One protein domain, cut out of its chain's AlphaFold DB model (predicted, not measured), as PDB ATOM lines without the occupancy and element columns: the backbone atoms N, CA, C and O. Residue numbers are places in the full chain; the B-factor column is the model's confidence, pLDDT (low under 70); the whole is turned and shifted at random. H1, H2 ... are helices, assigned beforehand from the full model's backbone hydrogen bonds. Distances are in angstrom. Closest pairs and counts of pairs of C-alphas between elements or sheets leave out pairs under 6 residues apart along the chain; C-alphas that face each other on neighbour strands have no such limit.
ATOM      1  N   VAL A 239     157.497 173.606 162.087       93.69
ATOM      2  CA  VAL A 239     158.348 173.123 163.194       93.69
ATOM      3  C   VAL A 239     159.054 171.801 162.855       93.69
ATOM      4  O   VAL A 239     160.058 171.463 163.467       93.69
ATOM      5  N   PHE A 240     158.588 171.061 161.848       94.50
ATOM      6  CA  PHE A 240     159.236 169.825 161.396       94.50
ATOM      7  C   PHE A 240     160.389 170.043 160.397       94.50
ATOM      8  O   PHE A 240     161.023 169.071 159.994       94.50
ATOM      9  N   ASP A 241     160.685 171.291 160.012       93.62
ATOM     10  CA  ASP A 241     161.787 171.646 159.108       93.62
ATOM     11  C   ASP A 241     162.861 172.464 159.845       93.62
ATOM     12  O   ASP A 241     162.640 173.608 160.256       93.62
ATOM     13  N   GLN A 242     164.066 171.900 159.964       94.00
ATOM     14  CA  GLN A 242     165.208 172.558 160.595       94.00
ATOM     15  C   GLN A 242     165.516 173.930 159.981       94.00
ATOM     16  O   GLN A 242     165.861 174.855 160.713       94.00
ATOM     17  N   ARG A 243     165.368 174.094 158.660       92.81
ATOM     18  CA  ARG A 243     165.659 175.369 157.985       92.81
ATOM     19  C   ARG A 243     164.689 176.461 158.418       92.81
ATOM     20  O   ARG A 243     165.097 177.609 158.563       92.81
ATOM     21  N   ARG A 244     163.423 176.105 158.652       92.19
ATOM     22  CA  ARG A 244     162.402 177.025 159.169       92.19
ATOM     23  C   ARG A 244     162.700 177.435 160.603       92.19
ATOM     24  O   ARG A 244     162.685 178.625 160.895       92.19
ATOM     25  N   ILE A 245     163.047 176.480 161.469       92.12
ATOM     26  CA  ILE A 245     163.475 176.782 162.844       92.12
ATOM     27  C   ILE A 245     164.681 177.733 162.833       92.12
ATOM     28  O   ILE A 245     164.692 178.729 163.554       92.12
ATOM     29  N   ASP A 246     165.681 177.451 161.994       92.12
ATOM     30  CA  ASP A 246     166.907 178.246 161.917       92.12
ATOM     31  C   ASP A 246     166.695 179.653 161.340       92.12
ATOM     32  O   ASP A 246     167.438 180.571 161.695       92.12
ATOM     33  N   ALA A 247     165.715 179.827 160.453       90.69
ATOM     34  CA  ALA A 247     165.392 181.120 159.863       90.69
ATOM     35  C   ALA A 247     164.625 182.032 160.833       90.69
ATOM     36  O   ALA A 247     164.904 183.225 160.898       90.69
ATOM     37  N   GLU A 248     163.680 181.472 161.589       90.06
ATOM     38  CA  GLU A 248     162.699 182.253 162.356       90.06
ATOM     39  C   GLU A 248     163.108 182.456 163.824       90.06
ATOM     40  O   GLU A 248     162.732 183.438 164.462       90.06
ATOM     41  N   VAL A 249     163.914 181.547 164.382       88.56
ATOM     42  CA  VAL A 249     164.325 181.591 165.790       88.56
ATOM     43  C   VAL A 249     165.807 181.927 165.875       88.56
ATOM     44  O   VAL A 249     166.656 181.160 165.438       88.56
ATOM     45  N   SER A 250     166.172 183.061 166.467       86.06
ATOM     46  CA  SER A 250     167.580 183.481 166.566       86.06
ATOM     47  C   SER A 250     168.358 182.755 167.670       86.06
ATOM     48  O   SER A 250     169.534 182.445 167.509       86.06
ATOM     49  N   SER A 251     167.704 182.465 168.793       86.25
ATOM     50  CA  SER A 251     168.336 181.897 169.985       86.25
ATOM     51  C   SER A 251     168.505 180.379 169.886       86.25
ATOM     52  O   SER A 251     167.527 179.652 169.723       86.25
ATOM     53  N   GLU A 252     169.732 179.888 170.083       85.81
ATOM     54  CA  GLU A 252     170.058 178.451 170.088       85.81
ATOM     55  C   GLU A 252     169.260 177.669 171.151       85.81
ATOM     56  O   GLU A 252     168.879 176.523 170.930       85.81
ATOM     57  N   THR A 253     168.937 178.283 172.295       84.75
ATOM     58  CA  THR A 253     168.060 177.684 173.323       84.75
ATOM     59  C   THR A 253     166.660 177.426 172.813       84.75
ATOM     60  O   THR A 253     166.153 176.314 172.935       84.75
ATOM     61  N   HIS A 254     166.066 178.426 172.181       86.69
ATOM     62  CA  HIS A 254     164.702 178.318 171.699       86.69
ATOM     63  C   HIS A 254     164.610 177.414 170.463       86.69
ATOM     64  O   HIS A 254     163.640 176.672 170.323       86.69
ATOM     65  N   ARG A 255     165.641 177.400 169.597       91.12
ATOM     66  CA  ARG A 255     165.743 176.416 168.502       91.12
ATOM     67  C   ARG A 255     165.715 174.995 169.042       91.12
ATOM     68  O   ARG A 255     164.961 174.169 168.539       91.12
ATOM     69  N   GLU A 256     166.495 174.736 170.087       90.69
ATOM     70  CA  GLU A 256     166.525 173.426 170.728       90.69
ATOM     71  C   GLU A 256     165.178 173.052 171.346       90.69
ATOM     72  O   GLU A 256     164.729 171.922 171.190       90.69
ATOM     73  N   GLN A 257     164.483 173.992 171.987       91.19
ATOM     74  CA  GLN A 257     163.140 173.738 172.514       91.19
ATOM     75  C   GLN A 257     162.145 173.377 171.393       91.19
ATOM     76  O   GLN A 257     161.382 172.425 171.547       91.19
ATOM     77  N   TYR A 258     162.196 174.038 170.232       93.81
ATOM     78  CA  TYR A 258     161.389 173.647 169.067       93.81
ATOM     79  C   TYR A 258     161.775 172.280 168.488       93.81
ATOM     80  O   TYR A 258     160.892 171.506 168.118       93.81
ATOM     81  N   GLN A 259     163.067 171.952 168.454       94.44
ATOM     82  CA  GLN A 259     163.545 170.625 168.051       94.44
ATOM     83  C   GLN A 259     163.005 169.537 168.989       94.44
ATOM     84  O   GLN A 259     162.460 168.540 168.520       94.44
ATOM     85  N   ARG A 260     163.067 169.758 170.311       94.12
ATOM     86  CA  ARG A 260     162.474 168.860 171.318       94.12
ATOM     87  C   ARG A 260     160.975 168.675 171.068       94.12
ATOM     88  O   ARG A 260     160.512 167.540 171.052       94.12
ATOM     89  N   LEU A 261     160.228 169.752 170.806       94.69
ATOM     90  CA  LEU A 261     158.793 169.675 170.495       94.69
ATOM     91  C   LEU A 261     158.502 168.840 169.243       94.69
ATOM     92  O   LEU A 261     157.620 167.986 169.281       94.69
ATOM     93  N   ALA A 262     159.256 169.033 168.159       95.12
ATOM     94  CA  ALA A 262     159.098 168.254 166.931       95.12
ATOM     95  C   ALA A 262     159.328 166.750 167.162       95.12
ATOM     96  O   ALA A 262     158.508 165.921 166.762       95.12
ATOM     97  N   LEU A 263     160.421 166.397 167.847       94.69
ATOM     98  CA  LEU A 263     160.776 165.006 168.143       94.69
ATOM     99  C   LEU A 263     159.790 164.351 169.114       94.69
ATOM    100  O   LEU A 263     159.428 163.186 168.955       94.69
ATOM    101  N   MET A 264     159.310 165.101 170.101       94.44
ATOM    102  CA  MET A 264     158.337 164.606 171.072       94.44
ATOM    103  C   MET A 264     156.938 164.477 170.472       94.44
ATOM    104  O   MET A 264     156.228 163.537 170.816       94.44
ATOM    105  N   GLN A 265     156.564 165.327 169.512       94.31
ATOM    106  CA  GLN A 265     155.343 165.134 168.731       94.31
ATOM    107  C   GLN A 265     155.420 163.863 167.870       94.31
ATOM    108  O   GLN A 265     154.428 163.141 167.765       94.31
ATOM    109  N   LEU A 266     156.591 163.546 167.298       92.69
ATOM    110  CA  LEU A 266     156.819 162.278 166.594       92.69
ATOM    111  C   LEU A 266     156.684 161.078 167.540       92.69
ATOM    112  O   LEU A 266     155.946 160.142 167.241       92.69
ATOM    113  N   LYS A 267     157.338 161.124 168.707       92.38
ATOM    114  CA  LYS A 267     157.221 160.078 169.733       92.38
ATOM    115  C   LYS A 267     155.768 159.891 170.185       92.38
ATOM    116  O   LYS A 267     155.262 158.772 170.188       92.38
ATOM    117  N   LEU A 268     155.064 160.979 170.495       91.50
ATOM    118  CA  LEU A 268     153.650 160.973 170.879       91.50
ATOM    119  C   LEU A 268     152.767 160.341 169.800       91.50
ATOM    120  O   LEU A 268     151.923 159.502 170.108       91.50
ATOM    121  N   TYR A 269     152.978 160.707 168.537       88.06
ATOM    122  CA  TYR A 269     152.270 160.112 167.409       88.06
ATOM    123  C   TYR A 269     152.466 158.589 167.341       88.06
ATOM    124  O   TYR A 269     151.492 157.859 167.155       88.06
ATOM    125  N   LEU A 270     153.694 158.107 167.560       87.44
ATOM    126  CA  LEU A 270     154.006 156.676 167.576       87.44
ATOM    127  C   LEU A 270     153.258 155.952 168.706       87.44
ATOM    128  O   LEU A 270     152.575 154.966 168.436       87.44
ATOM    129  N   HIS A 271     153.288 156.481 169.937       87.50
ATOM    130  CA  HIS A 271     152.518 155.918 171.057       87.50
ATOM    131  C   HIS A 271     151.011 155.899 170.775       87.50
ATOM    132  O   HIS A 271     150.346 154.892 171.015       87.50
ATOM    133  N   VAL A 272     150.458 156.997 170.252       84.88
ATOM    134  CA  VAL A 272     149.029 157.102 169.929       84.88
ATOM    135  C   VAL A 272     148.619 156.062 168.887       84.88
ATOM    136  O   VAL A 272     147.594 155.404 169.057       84.88
ATOM    137  N   ASN A 273     149.417 155.875 167.837       80.88
ATOM    138  CA  ASN A 273     149.139 154.879 166.806       80.88
ATOM    139  C   ASN A 273     149.213 153.447 167.348       80.88
ATOM    140  O   ASN A 273     148.330 152.645 167.038       80.88
ATOM    141  N   THR A 274     150.194 153.137 168.203       82.12
ATOM    142  CA  THR A 274     150.247 151.846 168.908       82.12
ATOM    143  C   THR A 274     148.976 151.617 169.726       82.12
ATOM    144  O   THR A 274     148.339 150.576 169.575       82.12
ATOM    145  N   LEU A 275     148.539 152.607 170.512       80.38
ATOM    146  CA  LEU A 275     147.319 152.505 171.322       80.38
ATOM    147  C   LEU A 275     146.050 152.306 170.479       80.38
ATOM    148  O   LEU A 275     145.166 151.546 170.877       80.38
ATOM    149  N   ILE A 276     145.930 152.988 169.335       77.75
ATOM    150  CA  ILE A 276     144.763 152.863 168.446       77.75
ATOM    151  C   ILE A 276     144.684 151.449 167.863       77.75
ATOM    152  O   ILE A 276     143.619 150.833 167.928       77.75
ATOM    153  N   ILE A 277     145.800 150.916 167.351       75.75
ATOM    154  CA  ILE A 277     145.850 149.564 166.775       75.75
ATOM    155  C   ILE A 277     145.498 148.504 167.808       75.75
ATOM    156  O   ILE A 277     144.696 147.615 167.526       75.75
ATOM    157  N   GLU A 278     146.089 148.584 169.001       75.94
ATOM    158  CA  GLU A 278     145.866 147.587 170.051       75.94
ATOM    159  C   GLU A 278     144.405 147.501 170.471       75.94
ATOM    160  O   GLU A 278     143.899 146.420 170.767       75.94
ATOM    161  N   ARG A 279     143.730 148.649 170.516       73.88
ATOM    162  CA  ARG A 279     142.362 148.733 171.023       73.88
ATOM    163  C   ARG A 279     141.332 148.439 169.951       73.88
ATOM    164  O   ARG A 279     140.249 147.963 170.279       73.88
ATOM    165  N   ASN A 280     141.631 148.738 168.689       67.06
ATOM    166  CA  ASN A 280     140.696 148.484 167.610       67.06
ATOM    167  C   ASN A 280     141.411 148.335 166.259       67.06
ATOM    168  O   ASN A 280     141.639 149.303 165.532       67.06
ATOM    169  N   ALA A 281     141.679 147.077 165.900       60.56
ATOM    170  CA  ALA A 281     142.339 146.676 164.659       60.56
ATOM    171  C   ALA A 281     141.594 147.089 163.370       60.56
ATOM    172  O   ALA A 281     142.146 146.946 162.284       60.56
ATOM    173  N   GLN A 282     140.350 147.581 163.464       55.84
ATOM    174  CA  GLN A 282     139.582 148.062 162.311       55.84
ATOM    175  C   GLN A 282     139.876 149.525 161.950       55.84
ATOM    176  O   GLN A 282     139.478 149.971 160.874       55.84
ATOM    177  N   PHE A 283     140.544 150.294 162.819       58.53
ATOM    178  CA  PHE A 283     140.913 151.668 162.486       58.53
ATOM    179  C   PHE A 283     142.137 151.705 161.574       58.53
ATOM    180  O   PHE A 283     143.171 151.103 161.851       58.53
ATOM    181  N   THR A 284     142.026 152.485 160.502       56.59
ATOM    182  CA  THR A 284     143.163 152.842 159.659       56.59
ATOM    183  C   THR A 284     144.103 153.753 160.431       56.59
ATOM    184  O   THR A 284     143.660 154.742 161.027       56.59
ATOM    185  N   LEU A 285     145.395 153.436 160.385       57.75
ATOM    186  CA  LEU A 285     146.436 154.268 160.961       57.75
ATOM    187  C   LEU A 285     146.337 155.703 160.469       57.75
ATOM    188  O   LEU A 285     146.066 155.992 159.303       57.75
ATOM    189  N   ASN A 286     146.553 156.614 161.402       57.78
ATOM    190  CA  ASN A 286     146.522 158.024 161.115       57.78
ATOM    191  C   ASN A 286     147.840 158.386 160.427       57.78
ATOM    192  O   ASN A 286     148.817 158.526 161.134       57.78
ATOM    193  N   SER A 287     147.907 158.539 159.101       60.28
ATOM    194  CA  SER A 287     149.162 158.763 158.344       60.28
ATOM    195  C   SER A 287     149.746 160.186 158.444       60.28
ATOM    196  O   SER A 287     150.526 160.623 157.591       60.28
ATOM    197  N   LEU A 288     149.356 160.952 159.468       61.66
ATOM    198  CA  LEU A 288     149.670 162.382 159.579       61.66
ATOM    199  C   LEU A 288     151.180 162.648 159.607       61.66
ATOM    200  O   LEU A 288     151.655 163.537 158.893       61.66
ATOM    201  N   LEU A 289     151.940 161.847 160.361       72.81
ATOM    202  CA  LEU A 289     153.349 162.109 160.638       72.81
ATOM    203  C   LEU A 289     154.231 160.886 160.360       72.81
ATOM    204  O   LEU A 289     154.419 160.022 161.207       72.81
ATOM    205  N   SER A 290     154.812 160.830 159.161       77.81
ATOM    206  CA  SER A 290     155.896 159.884 158.864       77.81
ATOM    207  C   SER A 290     157.212 160.396 159.466       77.81
ATOM    208  O   SER A 290     157.467 161.600 159.365       77.81
ATOM    209  N   PRO A 291     158.080 159.526 160.022       82.44
ATOM    210  CA  PRO A 291     159.413 159.922 160.481       82.44
ATOM    211  C   PRO A 291     160.224 160.708 159.444       82.44
ATOM    212  O   PRO A 291     160.907 161.662 159.800       82.44
ATOM    213  N   ALA A 292     160.068 160.392 158.154       80.38
ATOM    214  CA  ALA A 292     160.751 161.092 157.062       80.38
ATOM    215  C   ALA A 292     160.333 162.570 156.912       80.38
ATOM    216  O   ALA A 292     161.087 163.373 156.371       80.38
ATOM    217  N   LYS A 293     159.142 162.957 157.399       86.00
ATOM    218  CA  LYS A 293     158.696 164.362 157.403       86.00
ATOM    219  C   LYS A 293     159.380 165.193 158.491       86.00
ATOM    220  O   LYS A 293     159.326 166.418 158.434       86.00
ATOM    221  N   VAL A 294     159.977 164.550 159.495       91.62
ATOM    222  CA  VAL A 294     160.586 165.220 160.646       91.62
ATOM    223  C   VAL A 294     162.067 165.421 160.363       91.62
ATOM    224  O   VAL A 294     162.905 164.582 160.678       91.62
ATOM    225  N   ASN A 295     162.397 166.558 159.759       93.62
ATOM    226  CA  ASN A 295     163.763 166.922 159.415       93.62
ATOM    227  C   ASN A 295     164.306 167.974 160.384       93.62
ATOM    228  O   ASN A 295     164.599 169.103 159.993       93.62
ATOM    229  N   VAL A 296     164.419 167.602 161.659       93.56
ATOM    230  CA  VAL A 296     164.954 168.463 162.722       93.56
ATOM    231  C   VAL A 296     166.230 167.879 163.307       93.56
ATOM    232  O   VAL A 296     166.464 166.670 163.261       93.56
ATOM    233  N   ARG A 297     167.057 168.756 163.862       93.62
ATOM    234  CA  ARG A 297     168.296 168.395 164.544       93.62
ATOM    235  C   ARG A 297     168.012 167.688 165.868       93.62
ATOM    236  O   ARG A 297     167.149 168.133 166.621       93.62
ATOM    237  N   VAL A 298     168.762 166.632 166.168       90.31
ATOM    238  CA  VAL A 298     168.722 165.969 167.479       90.31
ATOM    239  C   VAL A 298     169.431 166.858 168.513       90.31
ATOM    240  O   VAL A 298     170.586 167.235 168.287       90.31
ATOM    241  N   PRO A 299     168.775 167.230 169.630       88.50
ATOM    242  CA  PRO A 299     169.409 168.011 170.690       88.50
ATOM    243  C   PRO A 299     170.615 167.297 171.311       88.50
ATOM    244  O   PRO A 299     170.604 166.084 171.514       88.50
ATOM    245  N   VAL A 300     171.644 168.061 171.680       74.44
ATOM    246  CA  VAL A 300     172.843 167.520 172.338       74.44
ATOM    247  C   VAL A 300     172.583 167.349 173.836       74.44
ATOM    248  O   VAL A 300     172.133 168.277 174.510       74.44
ATOM    249  N   LEU A 301     172.901 166.173 174.381       63.16
ATOM    250  CA  LEU A 301     172.813 165.916 175.818       63.16
ATOM    251  C   LEU A 301     173.832 166.762 176.596       63.16
ATOM    252  O   LEU A 301     175.027 166.719 176.318       63.16
ATOM    253  N   LEU A 319     173.156 165.280 164.096       86.62
ATOM    254  CA  LEU A 319     172.283 164.606 163.152       86.62
ATOM    255  C   LEU A 319     170.956 165.340 162.905       86.62
ATOM    256  O   LEU A 319     170.336 165.867 163.832       86.62
ATOM    257  N   LEU A 320     170.494 165.315 161.652       89.88
ATOM    258  CA  LEU A 320     169.111 165.618 161.286       89.88
ATOM    259  C   LEU A 320     168.321 164.312 161.202       89.88
ATOM    260  O   LEU A 320     168.735 163.389 160.511       89.88
ATOM    261  N   VAL A 321     167.158 164.225 161.844       89.00
ATOM    262  CA  VAL A 321     166.349 162.991 161.790       89.00
ATOM    263  C   VAL A 321     165.936 162.641 160.357       89.00
ATOM    264  O   VAL A 321     165.964 161.474 159.980       89.00
ATOM    265  N   GLY A 322     165.645 163.644 159.527       85.81
ATOM    266  CA  GLY A 322     165.269 163.436 158.130       85.81
ATOM    267  C   GLY A 322     166.380 162.817 157.278       85.81
ATOM    268  O   GLY A 322     166.074 162.089 156.338       85.81
ATOM    269  N   SER A 323     167.661 163.029 157.617       87.31
ATOM    270  CA  SER A 323     168.769 162.443 156.847       87.31
ATOM    271  C   SER A 323     168.896 160.934 157.035       87.31
ATOM    272  O   SER A 323     169.488 160.279 156.187       87.31
ATOM    273  N   LEU A 324     168.304 160.367 158.095       85.19
ATOM    274  CA  LEU A 324     168.220 158.914 158.273       85.19
ATOM    275  C   LEU A 324     167.406 158.241 157.156       85.19
ATOM    276  O   LEU A 324     167.604 157.065 156.881       85.19
ATOM    277  N   PHE A 325     166.493 158.983 156.525       85.31
ATOM    278  CA  PHE A 325     165.550 158.483 155.524       85.31
ATOM    279  C   PHE A 325     165.838 159.012 154.108       85.31
ATOM    280  O   PHE A 325     164.965 158.935 153.244       85.31
ATOM    281  N   ALA A 326     167.019 159.592 153.870       82.69
ATOM    282  CA  ALA A 326     167.410 160.076 152.547       82.69
ATOM    283  C   ALA A 326     167.642 158.908 151.567       82.69
ATOM    284  O   ALA A 326     168.012 157.812 151.980       82.69
ATOM    285  N   GLU A 327     167.436 159.133 150.264       71.81
ATOM    286  CA  GLU A 327     167.583 158.086 149.232       71.81
ATOM    287  C   GLU A 327     169.009 157.514 149.149       71.81
ATOM    288  O   GLU A 327     169.198 156.366 148.752       71.81
ATOM    289  N   ASP A 328     170.007 158.308 149.535       70.31
ATOM    290  CA  ASP A 328     171.428 157.966 149.585       70.31
ATOM    291  C   ASP A 328     171.902 157.499 150.974       70.31
ATOM    292  O   ASP A 328     173.087 157.204 151.152       70.31
ATOM    293  N   ALA A 329     171.004 157.415 151.961       67.06
ATOM    294  CA  ALA A 329     171.351 156.956 153.300       67.06
ATOM    295  C   ALA A 329     171.758 155.474 153.269       67.06
ATOM    296  O   ALA A 329     171.022 154.630 152.760       67.06
ATOM    297  N   ASP A 330     172.921 155.135 153.841       65.44
ATOM    298  CA  ASP A 330     173.307 153.732 154.029       65.44
ATOM    299  C   ASP A 330     172.439 153.130 155.147       65.44
ATOM    300  O   ASP A 330     172.624 153.491 156.316       65.44
ATOM    301  N   PRO A 331     171.530 152.180 154.845       57.66
ATOM    302  CA  PRO A 331     170.644 151.575 155.842       57.66
ATOM    303  C   PRO A 331     171.403 150.782 156.920       57.66
ATOM    304  O   PRO A 331     170.811 150.356 157.910       57.66
ATOM    305  N   ARG A 332     172.718 150.576 156.752       59.72
ATOM    306  CA  ARG A 332     173.602 149.920 157.726       59.72
ATOM    307  C   ARG A 332     174.423 150.907 158.559       59.72
ATOM    308  O   ARG A 332     175.190 150.470 159.421       59.72
ATOM    309  N   ASN A 333     174.280 152.218 158.350       65.75
ATOM    310  CA  ASN A 333     174.968 153.225 159.152       65.75
ATOM    311  C   ASN A 333     174.255 153.464 160.495       65.75
ATOM    312  O   ASN A 333     173.603 154.480 160.731       65.75
ATOM    313  N   PHE A 334     174.427 152.524 161.428       67.25
ATOM    314  CA  PHE A 334     173.882 152.618 162.788       67.25
ATOM    315  C   PHE A 334     174.537 153.709 163.652       67.25
ATOM    316  O   PHE A 334     174.127 153.933 164.792       67.25
ATOM    317  N   ARG A 335     175.568 154.395 163.144       72.38
ATOM    318  CA  ARG A 335     176.207 155.484 163.879       72.38
ATOM    319  C   ARG A 335     175.244 156.648 164.082       72.38
ATOM    320  O   ARG A 335     175.182 157.188 165.180       72.38
ATOM    321  N   ASP A 336     174.464 156.978 163.065       76.19
ATOM    322  CA  ASP A 336     173.565 158.127 163.114       76.19
ATOM    323  C   ASP A 336     172.416 157.849 164.094       76.19
ATOM    324  O   ASP A 336     172.163 158.619 165.017       76.19
ATOM    325  N   ILE A 337     171.802 156.664 164.028       84.44
ATOM    326  CA  ILE A 337     170.732 156.323 164.973       84.44
ATOM    327  C   ILE A 337     171.205 156.275 166.434       84.44
ATOM    328  O   ILE A 337     170.412 156.540 167.336       84.44
ATOM    329  N   SER A 338     172.492 156.000 166.682       84.94
ATOM    330  CA  SER A 338     173.051 156.003 168.036       84.94
ATOM    331  C   SER A 338     172.958 157.375 168.716       84.94
ATOM    332  O   SER A 338     172.768 157.424 169.931       84.94
ATOM    333  N   GLU A 339     172.992 158.479 167.955       85.38
ATOM    334  CA  GLU A 339     172.784 159.829 168.500       85.38
ATOM    335  C   GLU A 339     171.341 160.013 168.983       85.38
ATOM    336  O   GLU A 339     171.113 160.555 170.066       85.38
ATOM    337  N   VAL A 340     170.364 159.504 168.223       88.19
ATOM    338  CA  VAL A 340     168.954 159.533 168.637       88.19
ATOM    339  C   VAL A 340     168.737 158.644 169.853       88.19
ATOM    340  O   VAL A 340     168.093 159.079 170.796       88.19
ATOM    341  N   VAL A 341     169.289 157.424 169.861       88.44
ATOM    342  CA  VAL A 341     169.169 156.479 170.989       88.44
ATOM    343  C   VAL A 341     169.784 157.051 172.262       88.44
ATOM    344  O   VAL A 341     169.227 156.857 173.341       88.44
ATOM    345  N   ALA A 342     170.914 157.754 172.147       86.50
ATOM    346  CA  ALA A 342     171.515 158.437 173.281       86.50
ATOM    347  C   ALA A 342     170.557 159.494 173.844       86.50
ATOM    348  O   ALA A 342     170.364 159.542 175.056       86.50
ATOM    349  N   TRP A 343     169.944 160.305 172.975       87.31
ATOM    350  CA  TRP A 343     169.024 161.366 173.383       87.31
ATOM    351  C   TRP A 343     167.688 160.843 173.941       87.31
ATOM    352  O   TRP A 343     167.266 161.269 175.013       87.31
ATOM    353  N   ASP A 344     167.043 159.914 173.237       90.31
ATOM    354  CA  ASP A 344     165.812 159.237 173.644       90.31
ATOM    355  C   ASP A 344     165.820 157.789 173.137       90.31
ATOM    356  O   ASP A 344     165.662 157.511 171.943       90.31
ATOM    357  N   PHE A 345     165.991 156.846 174.066       89.94
ATOM    358  CA  PHE A 345     166.098 155.421 173.753       89.94
ATOM    359  C   PHE A 345     164.872 154.891 172.999       89.94
ATOM    360  O   PHE A 345     165.014 154.186 172.002       89.94
ATOM    361  N   ALA A 346     163.663 155.235 173.454       90.31
ATOM    362  CA  ALA A 346     162.425 154.726 172.873       90.31
ATOM    363  C   ALA A 346     162.237 155.225 171.434       90.31
ATOM    364  O   ALA A 346     161.909 154.441 170.539       90.31
ATOM    365  N   LEU A 347     162.491 156.514 171.196       90.88
ATOM    366  CA  LEU A 347     162.429 157.110 169.870       90.88
ATOM    367  C   LEU A 347     163.500 156.514 168.954       90.88
ATOM    368  O   LEU A 347     163.173 156.095 167.848       90.88
ATOM    369  N   GLY A 348     164.749 156.421 169.417       90.12
ATOM    370  CA  GLY A 348     165.852 155.864 168.635       90.12
ATOM    371  C   GLY A 348     165.605 154.412 168.217       90.12
ATOM    372  O   GLY A 348     165.723 154.088 167.036       90.12
ATOM    373  N   MET A 349     165.166 153.555 169.144       90.88
ATOM    374  CA  MET A 349     164.810 152.165 168.827       90.88
ATOM    375  C   MET A 349     163.629 152.083 167.857       90.88
ATOM    376  O   MET A 349     163.652 151.285 166.920       90.88
ATOM    377  N   THR A 350     162.627 152.948 168.033       90.06
ATOM    378  CA  THR A 350     161.469 153.011 167.137       90.06
ATOM    379  C   THR A 350     161.882 153.413 165.723       90.06
ATOM    380  O   THR A 350     161.520 152.725 164.773       90.06
ATOM    381  N   LEU A 351     162.695 154.464 165.562       89.00
ATOM    382  CA  LEU A 351     163.244 154.850 164.257       89.00
ATOM    383  C   LEU A 351     164.081 153.725 163.638       89.00
ATOM    384  O   LEU A 351     164.040 153.533 162.427       89.00
ATOM    385  N   GLY A 352     164.777 152.935 164.458       88.38
ATOM    386  CA  GLY A 352     165.538 151.775 163.996       88.38
ATOM    387  C   GLY A 352     164.655 150.720 163.348       88.38
ATOM    388  O   GLY A 352     165.008 150.195 162.295       88.38
ATOM    389  N   CYS A 353     163.474 150.463 163.911       88.06
ATOM    390  CA  CYS A 353     162.486 149.595 163.272       88.06
ATOM    391  C   CYS A 353     162.018 150.155 161.922       88.06
ATOM    392  O   CYS A 353     161.864 149.383 160.983       88.06
ATOM    393  N   TYR A 354     161.833 151.478 161.805       86.75
ATOM    394  CA  TYR A 354     161.450 152.118 160.538       86.75
ATOM    395  C   TYR A 354     162.549 152.025 159.471       86.75
ATOM    396  O   TYR A 354     162.231 151.865 158.296       86.75
ATOM    397  N   LEU A 355     163.823 152.122 159.859       85.81
ATOM    398  CA  LEU A 355     164.957 151.971 158.938       85.81
ATOM    399  C   LEU A 355     165.151 150.516 158.504       85.81
ATOM    400  O   LEU A 355     165.440 150.246 157.344       85.81
ATOM    401  N   ALA A 356     164.935 149.573 159.420       85.69
ATOM    402  CA  ALA A 356     164.972 148.137 159.162       85.69
ATOM    403  C   ALA A 356     163.616 147.589 158.672       85.69
ATOM    404  O   ALA A 356     163.258 146.449 158.995       85.69
ATOM    405  N   ARG A 357     162.834 148.416 157.965       85.44
ATOM    406  CA  ARG A 357     161.541 148.021 157.405       85.44
ATOM    407  C   ARG A 357     161.755 147.160 156.164       85.44
ATOM    408  O   ARG A 357     162.493 147.548 155.260       85.44
ATOM    409  N   GLU A 358     161.099 146.008 156.108       82.38
ATOM    410  CA  GLU A 358     161.234 145.096 154.968       82.38
ATOM    411  C   GLU A 358     160.299 145.492 153.807       82.38
ATOM    412  O   GLU A 358     159.202 146.019 154.036       82.38
ATOM    413  N   PRO A 359     160.684 145.247 152.537       82.38
ATOM    414  CA  PRO A 359     159.793 145.469 151.401       82.38
ATOM    415  C   PRO A 359     158.511 144.636 151.534       82.38
ATOM    416  O   PRO A 359     158.559 143.410 151.551       82.38
ATOM    417  N   GLY A 360     157.358 145.306 151.600       81.12
ATOM    418  CA  GLY A 360     156.054 144.655 151.771       81.12
ATOM    419  C   GLY A 360     155.571 144.543 153.221       81.12
ATOM    420  O   GLY A 360     154.424 144.156 153.423       81.12
ATOM    421  N   GLU A 361     156.384 144.942 154.208       83.50
ATOM    422  CA  GLU A 361     155.965 145.001 155.611       83.50
ATOM    423  C   GLU A 361     154.819 146.001 155.788       83.50
ATOM    424  O   GLU A 361     154.920 147.191 155.446       83.50
ATOM    425  N   THR A 362     153.718 145.517 156.350       83.31
ATOM    426  CA  THR A 362     152.555 146.334 156.668       83.31
ATOM    427  C   THR A 362     152.865 147.279 157.823       83.31
ATOM    428  O   THR A 362     153.721 147.054 158.676       83.31
ATOM    429  N   GLU A 363     152.137 148.383 157.875       76.94
ATOM    430  CA  GLU A 363     152.317 149.392 158.918       76.94
ATOM    431  C   GLU A 363     151.915 148.854 160.311       76.94
ATOM    432  O   GLU A 363     152.495 149.233 161.328       76.94
ATOM    433  N   THR A 364     150.988 147.890 160.349       78.25
ATOM    434  CA  THR A 364     150.608 147.147 161.558       78.25
ATOM    435  C   THR A 364     151.751 146.277 162.082       78.25
ATOM    436  O   THR A 364     152.007 146.285 163.286       78.25
ATOM    437  N   GLU A 365     152.451 145.544 161.211       84.00
ATOM    438  CA  GLU A 365     153.614 144.721 161.589       84.00
ATOM    439  C   GLU A 365     154.744 145.585 162.149       84.00
ATOM    440  O   GLU A 365     155.279 145.293 163.223       84.00
ATOM    441  N   LEU A 366     155.019 146.715 161.490       84.25
ATOM    442  CA  LEU A 366     156.000 147.686 161.959       84.25
ATOM    443  C   LEU A 366     155.666 148.186 163.373       84.25
ATOM    444  O   LEU A 366     156.531 148.207 164.246       84.25
ATOM    445  N   ILE A 367     154.406 148.535 163.639       81.00
ATOM    446  CA  ILE A 367     153.987 149.014 164.964       81.00
ATOM    447  C   ILE A 367     154.091 147.925 166.038       81.00
ATOM    448  O   ILE A 367     154.444 148.222 167.184       81.00
ATOM    449  N   GLN A 368     153.840 146.658 165.698       82.62
ATOM    450  CA  GLN A 368     154.066 145.557 166.639       82.62
ATOM    451  C   GLN A 368     155.548 145.410 167.004       82.62
ATOM    452  O   GLN A 368     155.861 145.124 168.159       82.62
ATOM    453  N   ARG A 369     156.470 145.673 166.069       87.25
ATOM    454  CA  ARG A 369     157.916 145.679 166.353       87.25
ATOM    455  C   ARG A 369     158.349 146.851 167.229       87.25
ATOM    456  O   ARG A 369     159.276 146.695 168.017       87.25
ATOM    457  N   THR A 370     157.700 148.011 167.116       87.50
ATOM    458  CA  THR A 370     158.058 149.203 167.909       87.50
ATOM    459  C   THR A 370     157.480 149.169 169.320       87.50
ATOM    460  O   THR A 370     158.047 149.754 170.242       87.50
ATOM    461  N   LYS A 371     156.363 148.461 169.511       84.62
ATOM    462  CA  LYS A 371     155.630 148.360 170.779       84.62
ATOM    463  C   LYS A 371     156.498 148.077 172.018       84.62
ATOM    464  O   LYS A 371     156.300 148.780 173.009       84.62
ATOM    465  N   PRO A 372     157.458 147.128 172.021       88.75
ATOM    466  CA  PRO A 372     158.278 146.852 173.205       88.75
ATOM    467  C   PRO A 372     159.072 148.068 173.704       88.75
ATOM    468  O   PRO A 372     159.368 148.161 174.892       88.75
ATOM    469  N   PHE A 373     159.398 149.008 172.812       87.62
ATOM    470  CA  PHE A 373     160.151 150.223 173.135       87.62
ATOM    471  C   PHE A 373     159.254 151.387 173.567       87.62
ATOM    472  O   PHE A 373     159.725 152.310 174.224       87.62
ATOM    473  N   LEU A 374     157.966 151.336 173.216       83.94
ATOM    474  CA  LEU A 374     156.956 152.353 173.523       83.94
ATOM    475  C   LEU A 374     156.114 152.001 174.762       83.94
ATOM    476  O   LEU A 374     155.113 152.664 175.043       83.94
ATOM    477  N   ALA A 375     156.494 150.965 175.509       72.75
ATOM    478  CA  ALA A 375     155.861 150.647 176.780       72.75
ATOM    479  C   ALA A 375     156.119 151.784 177.785       72.75
ATOM    480  O   ALA A 375     157.265 152.065 178.142       72.75
ATOM    481  N   LEU A 376     155.047 152.448 178.223       67.69
ATOM    482  CA  LEU A 376     155.112 153.471 179.265       67.69
ATOM    483  C   LEU A 376     155.425 152.785 180.602       67.69
ATOM    484  O   LEU A 376     154.810 151.766 180.920       67.69
ATOM    485  N   ARG A 377     156.411 153.310 181.337       52.28
ATOM    486  CA  ARG A 377     156.850 152.780 182.637       52.28
ATOM    487  C   ARG A 377     155.948 153.205 183.787       52.28
ATOM    488  O   ARG A 377     155.411 154.335 183.734       52.28
TER     489      ARG A 377
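This is residues 239 to 301 and 319 to 377 of the 377 residues of an uncharacterized protein of Verticillium dahliae VDG1 (UniProt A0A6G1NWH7). One long helix, H2, makes the longest axis; H1 packs near its first end, and H4, H5 and H6 form a row side by side, with H2 crossing H6. The printed part has 122 residues with six named helices, H1 to H6, and no named strand: all helix, compact, radius of gyration of the C-alphas 14.7 A, spans 45 by 29 by 26 A.

Start at H2, residues 252 to 279: its residues 255 to 259 touch H1, residues 242 to 248, closest at C-alphas 255 and 245, 6.1 A. Its residues 273 to 277 touch H6, residues 363 to 373, closest at C-alphas 274 and 367, 6.1 A, a steep tilt of 67 degrees. H5, residues 345 to 355, makes helical hairpins with H6, closest C-alphas 346 and 373, 5.1 A, and H4, residues 334 to 343, closest C-alphas 348 and 341, 4.1 A. H3, residues 321 to 325, is close but not clearly touching H4, C-alphas 324 and 336 closest, 7.3 A. Every O i to N i+4 pair is within hydrogen-bond range in H1, H2 and H5, against 4 of 6 in H4, 5 of 7 in H6 and 0 of 1 in H3, where 2 of 2 O i to N i+3 pairs are.

Find C-alpha 252 at (170.058, 178.451, 170.088); H2 runs 40.6 A to C-alpha 279 at (142.362, 148.733, 171.023).

Residues 302 to 318 are not printed, a 12.7 A gap between C-alphas 301 and 319; pLDDT is under 70 at 18 residues, among them 280 to 288.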